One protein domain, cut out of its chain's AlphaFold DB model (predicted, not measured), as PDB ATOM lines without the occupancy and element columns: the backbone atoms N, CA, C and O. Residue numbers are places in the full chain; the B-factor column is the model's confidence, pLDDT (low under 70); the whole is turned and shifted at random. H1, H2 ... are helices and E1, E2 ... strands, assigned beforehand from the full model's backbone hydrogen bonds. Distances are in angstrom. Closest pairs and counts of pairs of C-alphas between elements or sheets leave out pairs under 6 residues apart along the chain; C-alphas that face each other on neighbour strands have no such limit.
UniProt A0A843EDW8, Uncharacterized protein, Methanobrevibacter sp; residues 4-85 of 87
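This is residues 4 to 85 of the 87 residues of an uncharacterized protein of Methanobrevibacter sp (UniProt A0A843EDW8). One twisted sheet of five strands folds over where its two long inner strands, E1 and E2, bend sharply; it makes an open trough, and its edge strands E4 and E5 come together at one end through their link. The helix H1 lies off to one side and only grazes the sheet, and residues 11 to 16, of which 11 and 12 belong to H1, stick out. The printed part has 82 residues, with one named helix and five named strands in the order H1 E1 E2 E3 E4 E5; the sheet's order is E4 E3 E2 E1 E5, all antiparallel, and the class is mostly strand. The whole is compact, with a radius of gyration of the C-alphas of 12.8 A and spans of 34 by 27 by 24 A.

H1 is residues 4 to 12, 11.8 A long, and begins at C-alpha 4 at (26.428, -35.506, -29.619). E1 is residues 21 to 31, 19.9 A. E2, the longest strand by residues, is residues 34 to 47, 25.3 A, and ends at C-alpha 47 at (20.375, -39.527, -51.877). E3 is residues 56 to 64, 24.9 A. E4 is residues 67 to 72, and E5 is residues 76 to 84, ending at C-alpha 84 at (25.610, -51.105, -25.696).

In H1 each O i to N i+4 pair is within hydrogen-bond range; the helix only grazes the sheet, with its residues 4 to 10. E1 bends by 101 degrees at residue 26, and E2 by 107 degrees at residue 37. E1 to E4 form a meander, each strand the antiparallel neighbour of the one before, with the hairpins E1 and E2, E2 and E3, E3 and E4. Between E1 and E2, N 29 and O 36 are 2.8 A apart, within hydrogen-bond range. Between E2 and E3, N 61 and O 42 are 2.7 A apart, and between E3 and E4, N 60 and O 71 are 2.8 A apart, both within that range. E5 is the antiparallel neighbour of E1, at 130 degrees between their directions, with N 28 and O 80 at 2.8 A, also within range. E3 and E5 are apart, and E4 and E5 meet only through their link.

The two C-alphas farthest apart are those of Gly 52, between E2 and E3, and Glu 83, in E5, at 36.9 A. The printed part has no cut, and no link is long. The mean pLDDT of the printed part is 70.5; residues 4 to 25 and 81 to 85 are under 70.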
ATOM      1  N   ILE A   4      25.698 -36.460 -28.804       54.69
ATOM      2  CA  ILE A   4      26.428 -35.506 -29.619       54.69
ATOM      3  C   ILE A   4      27.918 -35.841 -29.629       54.69
ATOM      4  O   ILE A   4      28.536 -35.704 -30.668       54.69
ATOM      5  N   ASP A   5      28.482 -36.385 -28.546       52.34
ATOM      6  CA  ASP A   5      29.873 -36.850 -28.526       52.34
ATOM      7  C   ASP A   5      30.063 -38.075 -29.428       52.34
ATOM      8  O   ASP A   5      31.052 -38.146 -30.147       52.34
ATOM      9  N   VAL A   6      29.106 -39.011 -29.434       54.91
ATOM     10  CA  VAL A   6      29.127 -40.198 -30.310       54.91
ATOM     11  C   VAL A   6      28.982 -39.792 -31.777       54.91
ATOM     12  O   VAL A   6      29.741 -40.261 -32.616       54.91
ATOM     13  N   ILE A   7      28.046 -38.892 -32.091       57.06
ATOM     14  CA  ILE A   7      27.858 -38.340 -33.440       57.06
ATOM     15  C   ILE A   7      29.104 -37.553 -33.869       57.06
ATOM     16  O   ILE A   7      29.598 -37.766 -34.969       57.06
ATOM     17  N   ASN A   8      29.677 -36.722 -32.994       57.00
ATOM     18  CA  ASN A   8      30.897 -35.961 -33.275       57.00
ATOM     19  C   ASN A   8      32.118 -36.875 -33.467       57.00
ATOM     20  O   ASN A   8      32.966 -36.605 -34.315       57.00
ATOM     21  N   GLU A   9      32.234 -37.971 -32.711       56.00
ATOM     22  CA  GLU A   9      33.270 -38.995 -32.917       56.00
ATOM     23  C   GLU A   9      33.103 -39.693 -34.281       56.00
ATOM     24  O   GLU A   9      34.087 -40.064 -34.926       56.00
ATOM     25  N   ILE A  10      31.862 -39.812 -34.763       55.03
ATOM     26  CA  ILE A  10      31.531 -40.358 -36.085       55.03
ATOM     27  C   ILE A  10      31.840 -39.352 -37.204       55.03
ATOM     28  O   ILE A  10      32.443 -39.743 -38.199       55.03
ATOM     29  N   GLU A  11      31.524 -38.064 -37.033       49.94
ATOM     30  CA  GLU A  11      31.893 -37.003 -37.987       49.94
ATOM     31  C   GLU A  11      33.416 -36.813 -38.097       49.94
ATOM     32  O   GLU A  11      33.938 -36.480 -39.161       49.94
ATOM     33  N   THR A  12      34.149 -37.027 -37.000       47.41
ATOM     34  CA  THR A  12      35.609 -36.834 -36.952       47.41
ATOM     35  C   THR A  12      36.411 -38.055 -37.408       47.41
ATOM     36  O   THR A  12      37.570 -37.904 -37.812       47.41
ATOM     37  N   ASN A  13      35.813 -39.252 -37.440       47.41
ATOM     38  CA  ASN A  13      36.375 -40.404 -38.146       47.41
ATOM     39  C   ASN A  13      36.117 -40.255 -39.655       47.41
ATOM     40  O   ASN A  13      35.135 -40.757 -40.189       47.41
ATOM     41  N   ASN A  14      37.037 -39.559 -40.335       42.09
ATOM     42  CA  ASN A  14      37.090 -39.326 -41.788       42.09
ATOM     43  C   ASN A  14      37.124 -40.634 -42.610       42.09
ATOM     44  O   ASN A  14      38.149 -40.979 -43.205       42.09
ATOM     45  N   ASN A  15      36.017 -41.370 -42.672       43.81
ATOM     46  CA  ASN A  15      35.857 -42.497 -43.576       43.81
ATOM     47  C   ASN A  15      34.793 -42.149 -44.634       43.81
ATOM     48  O   ASN A  15      33.604 -42.163 -44.333       43.81
ATOM     49  N   PRO A  16      35.196 -41.814 -45.874       39.88
ATOM     50  CA  PRO A  16      34.288 -41.364 -46.936       39.88
ATOM     51  C   PRO A  16      33.390 -42.477 -47.504       39.88
ATOM     52  O   PRO A  16      32.590 -42.219 -48.397       39.88
ATOM     53  N   PHE A  17      33.530 -43.706 -47.005       39.47
ATOM     54  CA  PHE A  17      32.667 -44.843 -47.302       39.47
ATOM     55  C   PHE A  17      32.208 -45.457 -45.983       39.47
ATOM     56  O   PHE A  17      32.846 -46.362 -45.443       39.47
ATOM     57  N   ILE A  18      31.109 -44.937 -45.450       47.78
ATOM     58  CA  ILE A  18      30.371 -45.599 -44.382       47.78
ATOM     59  C   ILE A  18      29.163 -46.268 -45.045       47.78
ATOM     60  O   ILE A  18      28.099 -45.669 -45.186       47.78
ATOM     61  N   ASP A  19      29.350 -47.519 -45.486       42.38
ATOM     62  CA  ASP A  19      28.245 -48.484 -45.465       42.38
ATOM     63  C   ASP A  19      27.736 -48.479 -44.022       42.38
ATOM     64  O   ASP A  19      28.555 -48.623 -43.111       42.38
ATOM     65  N   GLY A  20      26.443 -48.199 -43.836       49.28
ATOM     66  CA  GLY A  20      25.852 -47.744 -42.576       49.28
ATOM     67  C   GLY A  20      26.555 -48.272 -41.326       49.28
ATOM     68  O   GLY A  20      26.672 -49.482 -41.131       49.28
ATOM     69  N   LEU A  21      27.061 -47.362 -40.488       56.78
ATOM     70  CA  LEU A  21      27.660 -47.741 -39.209       56.78
ATOM     71  C   LEU A  21      26.549 -48.317 -38.323       56.78
ATOM     72  O   LEU A  21      25.855 -47.573 -37.634       56.78
ATOM     73  N   ASP A  22      26.353 -49.632 -38.395       58.78
ATOM     74  CA  ASP A  22      25.336 -50.360 -37.645       58.78
ATOM     75  C   ASP A  22      25.751 -50.503 -36.177       58.78
ATOM     76  O   ASP A  22      26.621 -51.306 -35.825       58.78
ATOM     77  N   TYR A  23      25.085 -49.766 -35.291       62.38
ATOM     78  CA  TYR A  23      25.258 -49.903 -33.851       62.38
ATOM     79  C   TYR A  23      24.054 -50.614 -33.232       62.38
ATOM     80  O   TYR A  23      22.968 -50.052 -33.099       62.38
ATOM     81  N   TYR A  24      24.264 -51.855 -32.793       63.25
ATOM     82  CA  TYR A  24      23.278 -52.608 -32.019       63.25
ATOM     83  C   TYR A  24      23.275 -52.105 -30.572       63.25
ATOM     84  O   TYR A  24      24.176 -52.402 -29.780       63.25
ATOM     85  N   MET A  25      22.261 -51.318 -30.230       68.44
ATOM     86  CA  MET A  25      22.093 -50.740 -28.904       68.44
ATOM     87  C   MET A  25      20.612 -50.666 -28.546       68.44
ATOM     88  O   MET A  25      19.794 -50.231 -29.352       68.44
ATOM     89  N   ASP A  26      20.262 -51.069 -27.323       71.06
ATOM     90  CA  ASP A  26      18.929 -50.777 -26.797       71.06
ATOM     91  C   ASP A  26      18.892 -49.289 -26.451       71.06
ATOM     92  O   ASP A  26      19.579 -48.834 -25.531       71.06
ATOM     93  N   CYS A  27      18.136 -48.528 -27.231       72.38
ATOM     94  CA  CYS A  27      18.120 -47.080 -27.190       72.38
ATOM     95  C   CYS A  27      16.709 -46.520 -27.125       72.38
ATOM     96  O   CYS A  27      15.736 -47.127 -27.572       72.38
ATOM     97  N   ILE A  28      16.589 -45.319 -26.568       78.50
ATOM     98  CA  ILE A  28      15.386 -44.509 -26.687       78.50
ATOM     99  C   ILE A  28      15.752 -43.188 -27.345       78.50
ATOM    100  O   ILE A  28      16.494 -42.402 -26.770       78.50
ATOM    101  N   VAL A  29      15.206 -42.934 -28.526       76.00
ATOM    102  CA  VAL A  29      15.386 -41.682 -29.266       76.00
ATOM    103  C   VAL A  29      14.161 -40.810 -29.043       76.00
ATOM    104  O   VAL A  29      13.035 -41.303 -29.106       76.00
ATOM    105  N   ASN A  30      14.355 -39.525 -28.779       78.00
ATOM    106  CA  ASN A  30      13.286 -38.537 -28.798       78.00
ATOM    107  C   ASN A  30      13.402 -37.708 -30.081       78.00
ATOM    108  O   ASN A  30      14.401 -37.017 -30.276       78.00
ATOM    109  N   VAL A  31      12.397 -37.809 -30.949       75.62
ATOM    110  CA  VAL A  31      12.338 -37.118 -32.244       75.62
ATOM    111  C   VAL A  31      11.088 -36.256 -32.250       75.62
ATOM    112  O   VAL A  31       9.990 -36.799 -32.134       75.62
ATOM    113  N   ASN A  32      11.227 -34.934 -32.361       72.31
ATOM    114  CA  ASN A  32      10.095 -33.997 -32.351       72.31
ATOM    115  C   ASN A  32       9.088 -34.252 -31.197       72.31
ATOM    116  O   ASN A  32       7.878 -34.318 -31.419       72.31
ATOM    117  N   ASN A  33       9.572 -34.429 -29.960       70.31
ATOM    118  CA  ASN A  33       8.794 -34.828 -28.769       70.31
ATOM    119  C   ASN A  33       8.121 -36.221 -28.807       70.31
ATOM    120  O   ASN A  33       7.311 -36.547 -27.929       70.31
ATOM    121  N   VAL A  34       8.445 -37.071 -29.785       75.06
ATOM    122  CA  VAL A  34       8.013 -38.473 -29.837       75.06
ATOM    123  C   VAL A  34       9.138 -39.382 -29.357       75.06
ATOM    124  O   VAL A  34      10.167 -39.555 -30.011       75.06
ATOM    125  N   ARG A  35       8.906 -40.031 -28.214       79.62
ATOM    126  CA  ARG A  35       9.851 -40.969 -27.601       79.62
ATOM    127  C   ARG A  35       9.705 -42.371 -28.207       79.62
ATOM    128  O   ARG A  35       8.707 -43.050 -27.971       79.62
ATOM    129  N   THR A  36      10.726 -42.826 -28.926       81.56
ATOM    130  CA  THR A  36      10.752 -44.094 -29.671       81.56
ATOM    131  C   THR A  36      11.869 -45.000 -29.165       81.56
ATOM    132  O   THR A  36      13.017 -44.581 -29.074       81.56
ATOM    133  N   ARG A  37      11.557 -46.261 -28.841       82.31
ATOM    134  CA  ARG A  37      12.576 -47.269 -28.502       82.31
ATOM    135  C   ARG A  37      13.105 -47.935 -29.772       82.31
ATOM    136  O   ARG A  37      12.301 -48.346 -30.606       82.31
ATOM    137  N   CYS A  38      14.416 -48.093 -29.862       82.69
ATOM    138  CA  CYS A  38      15.147 -48.758 -30.932       82.69
ATOM    139  C   CYS A  38      16.077 -49.834 -30.358       82.69
ATOM    140  O   CYS A  38      16.474 -49.775 -29.199       82.69
ATOM    141  N   GLU A  39      16.381 -50.840 -31.169       82.38
ATOM    142  CA  GLU A  39      17.319 -51.932 -30.862       82.38
ATOM    143  C   GLU A  39      18.621 -51.799 -31.669       82.38
ATOM    144  O   GLU A  39      19.630 -52.441 -31.368       82.38
ATOM    145  N   GLN A  40      18.588 -50.962 -32.703       79.06
ATOM    146  CA  GLN A  40      19.732 -50.600 -33.517       79.06
ATOM    147  C   GLN A  40      19.560 -49.166 -34.012       79.06
ATOM    148  O   GLN A  40      18.449 -48.736 -34.347       79.06
ATOM    149  N   VAL A  41      20.683 -48.459 -34.065       77.25
ATOM    150  CA  VAL A  41      20.827 -47.166 -34.728       77.25
ATOM    151  C   VAL A  41      21.915 -47.305 -35.774       77.25
ATOM    152  O   VAL A  41      23.009 -47.769 -35.452       77.25
ATOM    153  N   SER A  42      21.631 -46.870 -36.992       76.12
ATOM    154  CA  SER A  42      22.632 -46.774 -38.049       76.12
ATOM    155  C   SER A  42      22.693 -45.352 -38.579       76.12
ATOM    156  O   SER A  42      21.669 -44.688 -38.701       76.12
ATOM    157  N   ILE A  43      23.887 -44.866 -38.897       74.81
ATOM    158  CA  ILE A  43      24.032 -43.613 -39.645       74.81
ATOM    159  C   ILE A  43      24.115 -43.984 -41.112       74.81
ATOM    160  O   ILE A  43      25.002 -44.742 -41.504       74.81
ATOM    161  N   VAL A  44      23.170 -43.482 -41.899       75.19
ATOM    162  CA  VAL A  44      23.039 -43.808 -43.315       75.19
ATOM    163  C   VAL A  44      23.129 -42.545 -44.153       75.19
ATOM    164  O   VAL A  44      22.606 -41.491 -43.793       75.19
ATOM    165  N   GLN A  45      23.798 -42.662 -45.289       73.56
ATOM    166  CA  GLN A  45      23.868 -41.615 -46.291       73.56
ATOM    167  C   GLN A  45      22.812 -41.910 -47.361       73.56
ATOM    168  O   GLN A  45      22.846 -42.966 -47.990       73.56
ATOM    169  N   CYS A  46      21.854 -41.004 -47.542       73.19
ATOM    170  CA  CYS A  46      20.737 -41.179 -48.464       73.19
ATOM    171  C   CYS A  46      20.740 -40.071 -49.519       73.19
ATOM    172  O   CYS A  46      20.831 -38.888 -49.184       73.19
ATOM    173  N   ASP A  47      20.646 -40.458 -50.789       80.75
ATOM    174  CA  ASP A  47      20.375 -39.527 -51.877       80.75
ATOM    175  C   ASP A  47      18.874 -39.220 -51.891       80.75
ATOM    176  O   ASP A  47      18.049 -40.118 -52.080       80.75
ATOM    177  N   LEU A  48      18.517 -37.965 -51.612       79.69
ATOM    178  CA  LEU A  48      17.121 -37.551 -51.524       79.69
ATOM    179  C   LEU A  48      16.575 -36.964 -52.828       79.69
ATOM    180  O   LEU A  48      15.427 -36.503 -52.831       79.69
ATOM    181  N   ASP A  49      17.345 -37.011 -53.921       79.25
ATOM    182  CA  ASP A  49      16.923 -36.481 -55.220       79.25
ATOM    183  C   ASP A  49      15.587 -37.112 -55.665       79.25
ATOM    184  O   ASP A  49      14.671 -36.408 -56.103       79.25
ATOM    185  N   ASP A  50      15.411 -38.415 -55.415       73.44
ATOM    186  CA  ASP A  50      14.177 -39.169 -55.692       73.44
ATOM    187  C   ASP A  50      12.981 -38.760 -54.808       73.44
ATOM    188  O   ASP A  50      11.822 -39.026 -55.136       73.44
ATOM    189  N   PHE A  51      13.241 -38.074 -53.695       71.50
ATOM    190  CA  PHE A  51      12.241 -37.581 -52.744       71.50
ATOM    191  C   PHE A  51      11.969 -36.076 -52.901       71.50
ATOM    192  O   PHE A  51      11.301 -35.467 -52.061       71.50
ATOM    193  N   GLY A  52      12.468 -35.457 -53.978       75.75
ATOM    194  CA  GLY A  52      12.256 -34.038 -54.276       75.75
ATOM    195  C   GLY A  52      13.074 -33.084 -53.402       75.75
ATOM    196  O   GLY A  52      12.754 -31.895 -53.337       75.75
ATOM    197  N   ARG A  53      14.118 -33.582 -52.728       75.06
ATOM    198  CA  ARG A  53      15.115 -32.764 -52.029       75.06
ATOM    199  C   ARG A  53      16.462 -32.958 -52.707       75.06
ATOM    200  O   ARG A  53      16.920 -34.076 -52.825       75.06
ATOM    201  N   THR A  54      17.114 -31.878 -53.113       76.38
ATOM    202  CA  THR A  54      18.415 -32.000 -53.775       76.38
ATOM    203  C   THR A  54      19.532 -32.366 -52.805       76.38
ATOM    204  O   THR A  54      19.760 -31.650 -51.824       76.38
ATOM    205  N   GLY A  55      20.285 -33.400 -53.162       77.75
ATOM    206  CA  GLY A  55      21.569 -33.741 -52.581       77.75
ATOM    207  C   GLY A  55      21.538 -34.873 -51.562       77.75
ATOM    208  O   GLY A  55      20.505 -35.316 -51.060       77.75
ATOM    209  N   ILE A  56      22.747 -35.308 -51.232       74.88
ATOM    210  CA  ILE A  56      22.985 -36.385 -50.290       74.88
ATOM    211  C   ILE A  56      22.835 -35.862 -48.856       74.88
ATOM    212  O   ILE A  56      23.485 -34.887 -48.476       74.88
ATOM    213  N   GLN A  57      21.994 -36.523 -48.061       78.06
ATOM    214  CA  GLN A  57      21.769 -36.225 -46.647       78.06
ATOM    215  C   GLN A  57      22.232 -37.375 -45.754       78.06
ATOM    216  O   GLN A  57      22.182 -38.544 -46.137       78.06
ATOM    217  N   ILE A  58      22.658 -37.030 -44.541       75.50
ATOM    218  CA  ILE A  58      22.981 -37.999 -43.493       75.50
ATOM    219  C   ILE A  58      21.748 -38.146 -42.601       75.50
ATOM    220  O   ILE A  58      21.228 -37.160 -42.076       75.50
ATOM    221  N   LEU A  59      21.271 -39.378 -42.450       82.25
ATOM    222  CA  LEU A  59      20.090 -39.727 -41.670       82.25
ATOM    223  C   LEU A  59      20.461 -40.714 -40.567       82.25
ATOM    224  O   LEU A  59      21.395 -41.509 -40.697       82.25
ATOM    225  N   LEU A  60      19.676 -40.693 -39.496       82.75
ATOM    226  CA  LEU A  60      19.671 -41.742 -38.492       82.75
ATOM    227  C   LEU A  60      18.617 -42.784 -38.882       82.75
ATOM    228  O   LEU A  60      17.425 -42.486 -38.958       82.75
ATOM    229  N   GLU A  61      19.041 -44.017 -39.112       84.81
ATOM    230  CA  GLU A  61      18.163 -45.169 -39.249       84.81
ATOM    231  C   GLU A  61      17.921 -45.800 -37.880       84.81
ATOM    232  O   GLU A  61      18.851 -46.229 -37.202       84.81
ATOM    233  N   LEU A  62      16.656 -45.873 -37.478       85.12
ATOM    234  CA  LEU A  62      16.224 -46.520 -36.247       85.12
ATOM    235  C   LEU A  62      15.551 -47.842 -36.594       85.12
ATOM    236  O   LEU A  62      14.571 -47.853 -37.344       85.12
ATOM    237  N   ARG A  63      16.023 -48.943 -36.003       86.06
ATOM    238  CA  ARG A  63      15.384 -50.257 -36.152       86.06
ATOM    239  C   ARG A  63      14.827 -50.788 -34.844       86.06
ATOM    240  O   ARG A  63      15.409 -50.589 -33.776       86.06
ATOM    241  N   ARG A  64      13.709 -51.508 -34.931       83.69
ATOM    242  CA  ARG A  64      13.110 -52.278 -33.831       83.69
ATOM    243  C   ARG A  64      12.427 -53.522 -34.397       83.69
ATOM    244  O   ARG A  64      11.347 -53.417 -34.982       83.69
ATOM    245  N   GLY A  65      13.031 -54.696 -34.223       84.06
ATOM    246  CA  GLY A  65      12.652 -55.882 -34.994       84.06
ATOM    247  C   GLY A  65      12.682 -55.597 -36.503       84.06
ATOM    248  O   GLY A  65      13.672 -55.094 -37.019       84.06
ATOM    249  N   GLU A  66      11.569 -55.862 -37.192       84.50
ATOM    250  CA  GLU A  66      11.401 -55.607 -38.637       84.50
ATOM    251  C   GLU A  66      11.043 -54.148 -38.975       84.50
ATOM    252  O   GLU A  66      10.948 -53.778 -40.144       84.50
ATOM    253  N   TRP A  67      10.779 -53.309 -37.969       82.94
ATOM    254  CA  TRP A  67      10.412 -51.917 -38.200       82.94
ATOM    255  C   TRP A  67      11.659 -51.059 -38.409       82.94
ATOM    256  O   TRP A  67      12.574 -51.103 -37.585       82.94
ATOM    257  N   ILE A  68      11.664 -50.265 -39.481       84.25
ATOM    258  CA  ILE A  68      12.745 -49.349 -39.858       84.25
ATOM    259  C   ILE A  68      12.140 -47.963 -40.098       84.25
ATOM    260  O   ILE A  68      11.131 -47.840 -40.796       84.25
ATOM    261  N   THR A  69      12.764 -46.925 -39.546       84.56
ATOM    262  CA  THR A  69      12.482 -45.532 -39.910       84.56
ATOM    263  C   THR A  69      13.774 -44.757 -40.094       84.56
ATOM    264  O   THR A  69      14.781 -45.063 -39.456       84.56
ATOM    265  N   TRP A  70      13.718 -43.710 -40.911       85.38
ATOM    266  CA  TRP A  70      14.797 -42.741 -41.062       85.38
ATOM    267  C   TRP A  70      14.368 -41.400 -40.482       85.38
ATOM    268  O   TRP A  70      13.223 -40.989 -40.665       85.38
ATOM    269  N   VAL A  71      15.274 -40.745 -39.766       84.50
ATOM    270  CA  VAL A  71      15.068 -39.415 -39.184       84.50
ATOM    271  C   VAL A  71      16.259 -38.530 -39.514       84.50
ATOM    272  O   VAL A  71      17.390 -39.017 -39.599       84.50
ATOM    273  N   PHE A  72      16.020 -37.239 -39.722       82.62
ATOM    274  CA  PHE A  72      17.127 -36.310 -39.902       82.62
ATOM    275  C   PHE A  72      17.834 -36.088 -38.562       82.62
ATOM    276  O   PHE A  72      17.206 -36.091 -37.504       82.62
ATOM    277  N   LEU A  73      19.155 -35.915 -38.600       76.38
ATOM    278  CA  LEU A  73      19.966 -35.697 -37.399       76.38
ATOM    279  C   LEU A  73      19.537 -34.446 -36.614       76.38
ATOM    280  O   LEU A  73      19.592 -34.456 -35.388       76.38
ATOM    281  N   ASP A  74      19.082 -33.397 -37.302       77.19
ATOM    282  CA  ASP A  74      18.616 -32.143 -36.698       77.19
ATOM    283  C   ASP A  74      17.246 -32.262 -36.006       77.19
ATOM    284  O   ASP A  74      16.909 -31.429 -35.166       77.19
ATOM    285  N   GLU A  75      16.476 -33.312 -36.302       79.94
ATOM    286  CA  GLU A  75      15.198 -33.617 -35.643       79.94
ATOM    287  C   GLU A  75      15.368 -34.435 -34.349       79.94
ATOM    288  O   GLU A  75      14.407 -34.630 -33.595       79.94
ATOM    289  N   VAL A  76      16.576 -34.943 -34.083       78.56
ATOM    290  CA  VAL A  76      16.878 -35.746 -32.896       78.56
ATOM    291  C   VAL A  76      17.176 -34.825 -31.714       78.56
ATOM    292  O   VAL A  76      18.250 -34.242 -31.606       78.56
ATOM    293  N   GLU A  77      16.235 -34.737 -30.774       80.88
ATOM    294  CA  GLU A  77      16.394 -33.915 -29.568       80.88
ATOM    295  C   GLU A  77      17.298 -34.592 -28.530       80.88
ATOM    296  O   GLU A  77      18.048 -33.939 -27.807       80.88
ATOM    297  N   SER A  78      17.192 -35.917 -28.404       76.81
ATOM    298  CA  SER A  78      18.035 -36.713 -27.506       76.81
ATOM    299  C   SER A  78      18.011 -38.193 -27.877       76.81
ATOM    300  O   SER A  78      17.046 -38.696 -28.453       76.81
ATOM    301  N   LEU A  79      19.067 -38.908 -27.498       74.00
ATOM    302  CA  LEU A  79      19.171 -40.362 -27.597       74.00
ATOM    303  C   LEU A  79      19.710 -40.906 -26.260       74.00
ATOM    304  O   LEU A  79      20.746 -40.505 -25.741       74.00
ATOM    305  N   GLU A  80      18.963 -41.806 -25.647       74.50
ATOM    306  CA  GLU A  80      19.326 -42.462 -24.395       74.50
ATOM    307  C   GLU A  80      19.778 -43.883 -24.724       74.50
ATOM    308  O   GLU A  80      18.971 -44.701 -25.167       74.50
ATOM    309  N   VAL A  81      21.057 -44.188 -24.513       69.56
ATOM    310  CA  VAL A  81      21.599 -45.540 -24.708       69.56
ATOM    311  C   VAL A  81      21.482 -46.307 -23.395       69.56
ATOM    312  O   VAL A  81      22.123 -45.949 -22.408       69.56
ATOM    313  N   LYS A  82      20.658 -47.359 -23.374       66.94
ATOM    314  CA  LYS A  82      20.439 -48.185 -22.179       66.94
ATOM    315  C   LYS A  82      21.435 -49.325 -22.066       66.94
ATOM    316  O   LYS A  82      21.930 -49.594 -20.977       66.94
ATOM    317  N   GLU A  83      21.736 -49.983 -23.180       64.94
ATOM    318  CA  GLU A  83      22.688 -51.091 -23.212       64.94
ATOM    319  C   GLU A  83      23.420 -51.098 -24.557       64.94
ATOM    320  O   GLU A  83      22.794 -51.120 -25.618       64.94
ATOM    321  N   PHE A  84      24.754 -51.067 -24.513       54.88
ATOM    322  CA  PHE A  84      25.610 -51.105 -25.696       54.88
ATOM    323  C   PHE A  84      26.230 -52.496 -25.838       54.88
ATOM    324  O   PHE A  84      26.960 -52.939 -24.947       54.88
ATOM    325  N   LYS A  85      25.976 -53.181 -26.959       54.91
ATOM    326  CA  LYS A  85      26.651 -54.441 -27.299       54.91
ATOM    327  C   LYS A  85      27.523 -54.227 -28.526       54.91
ATOM    328  O   LYS A  85      27.050 -54.279 -29.656       54.91
TER     329      LYS A  85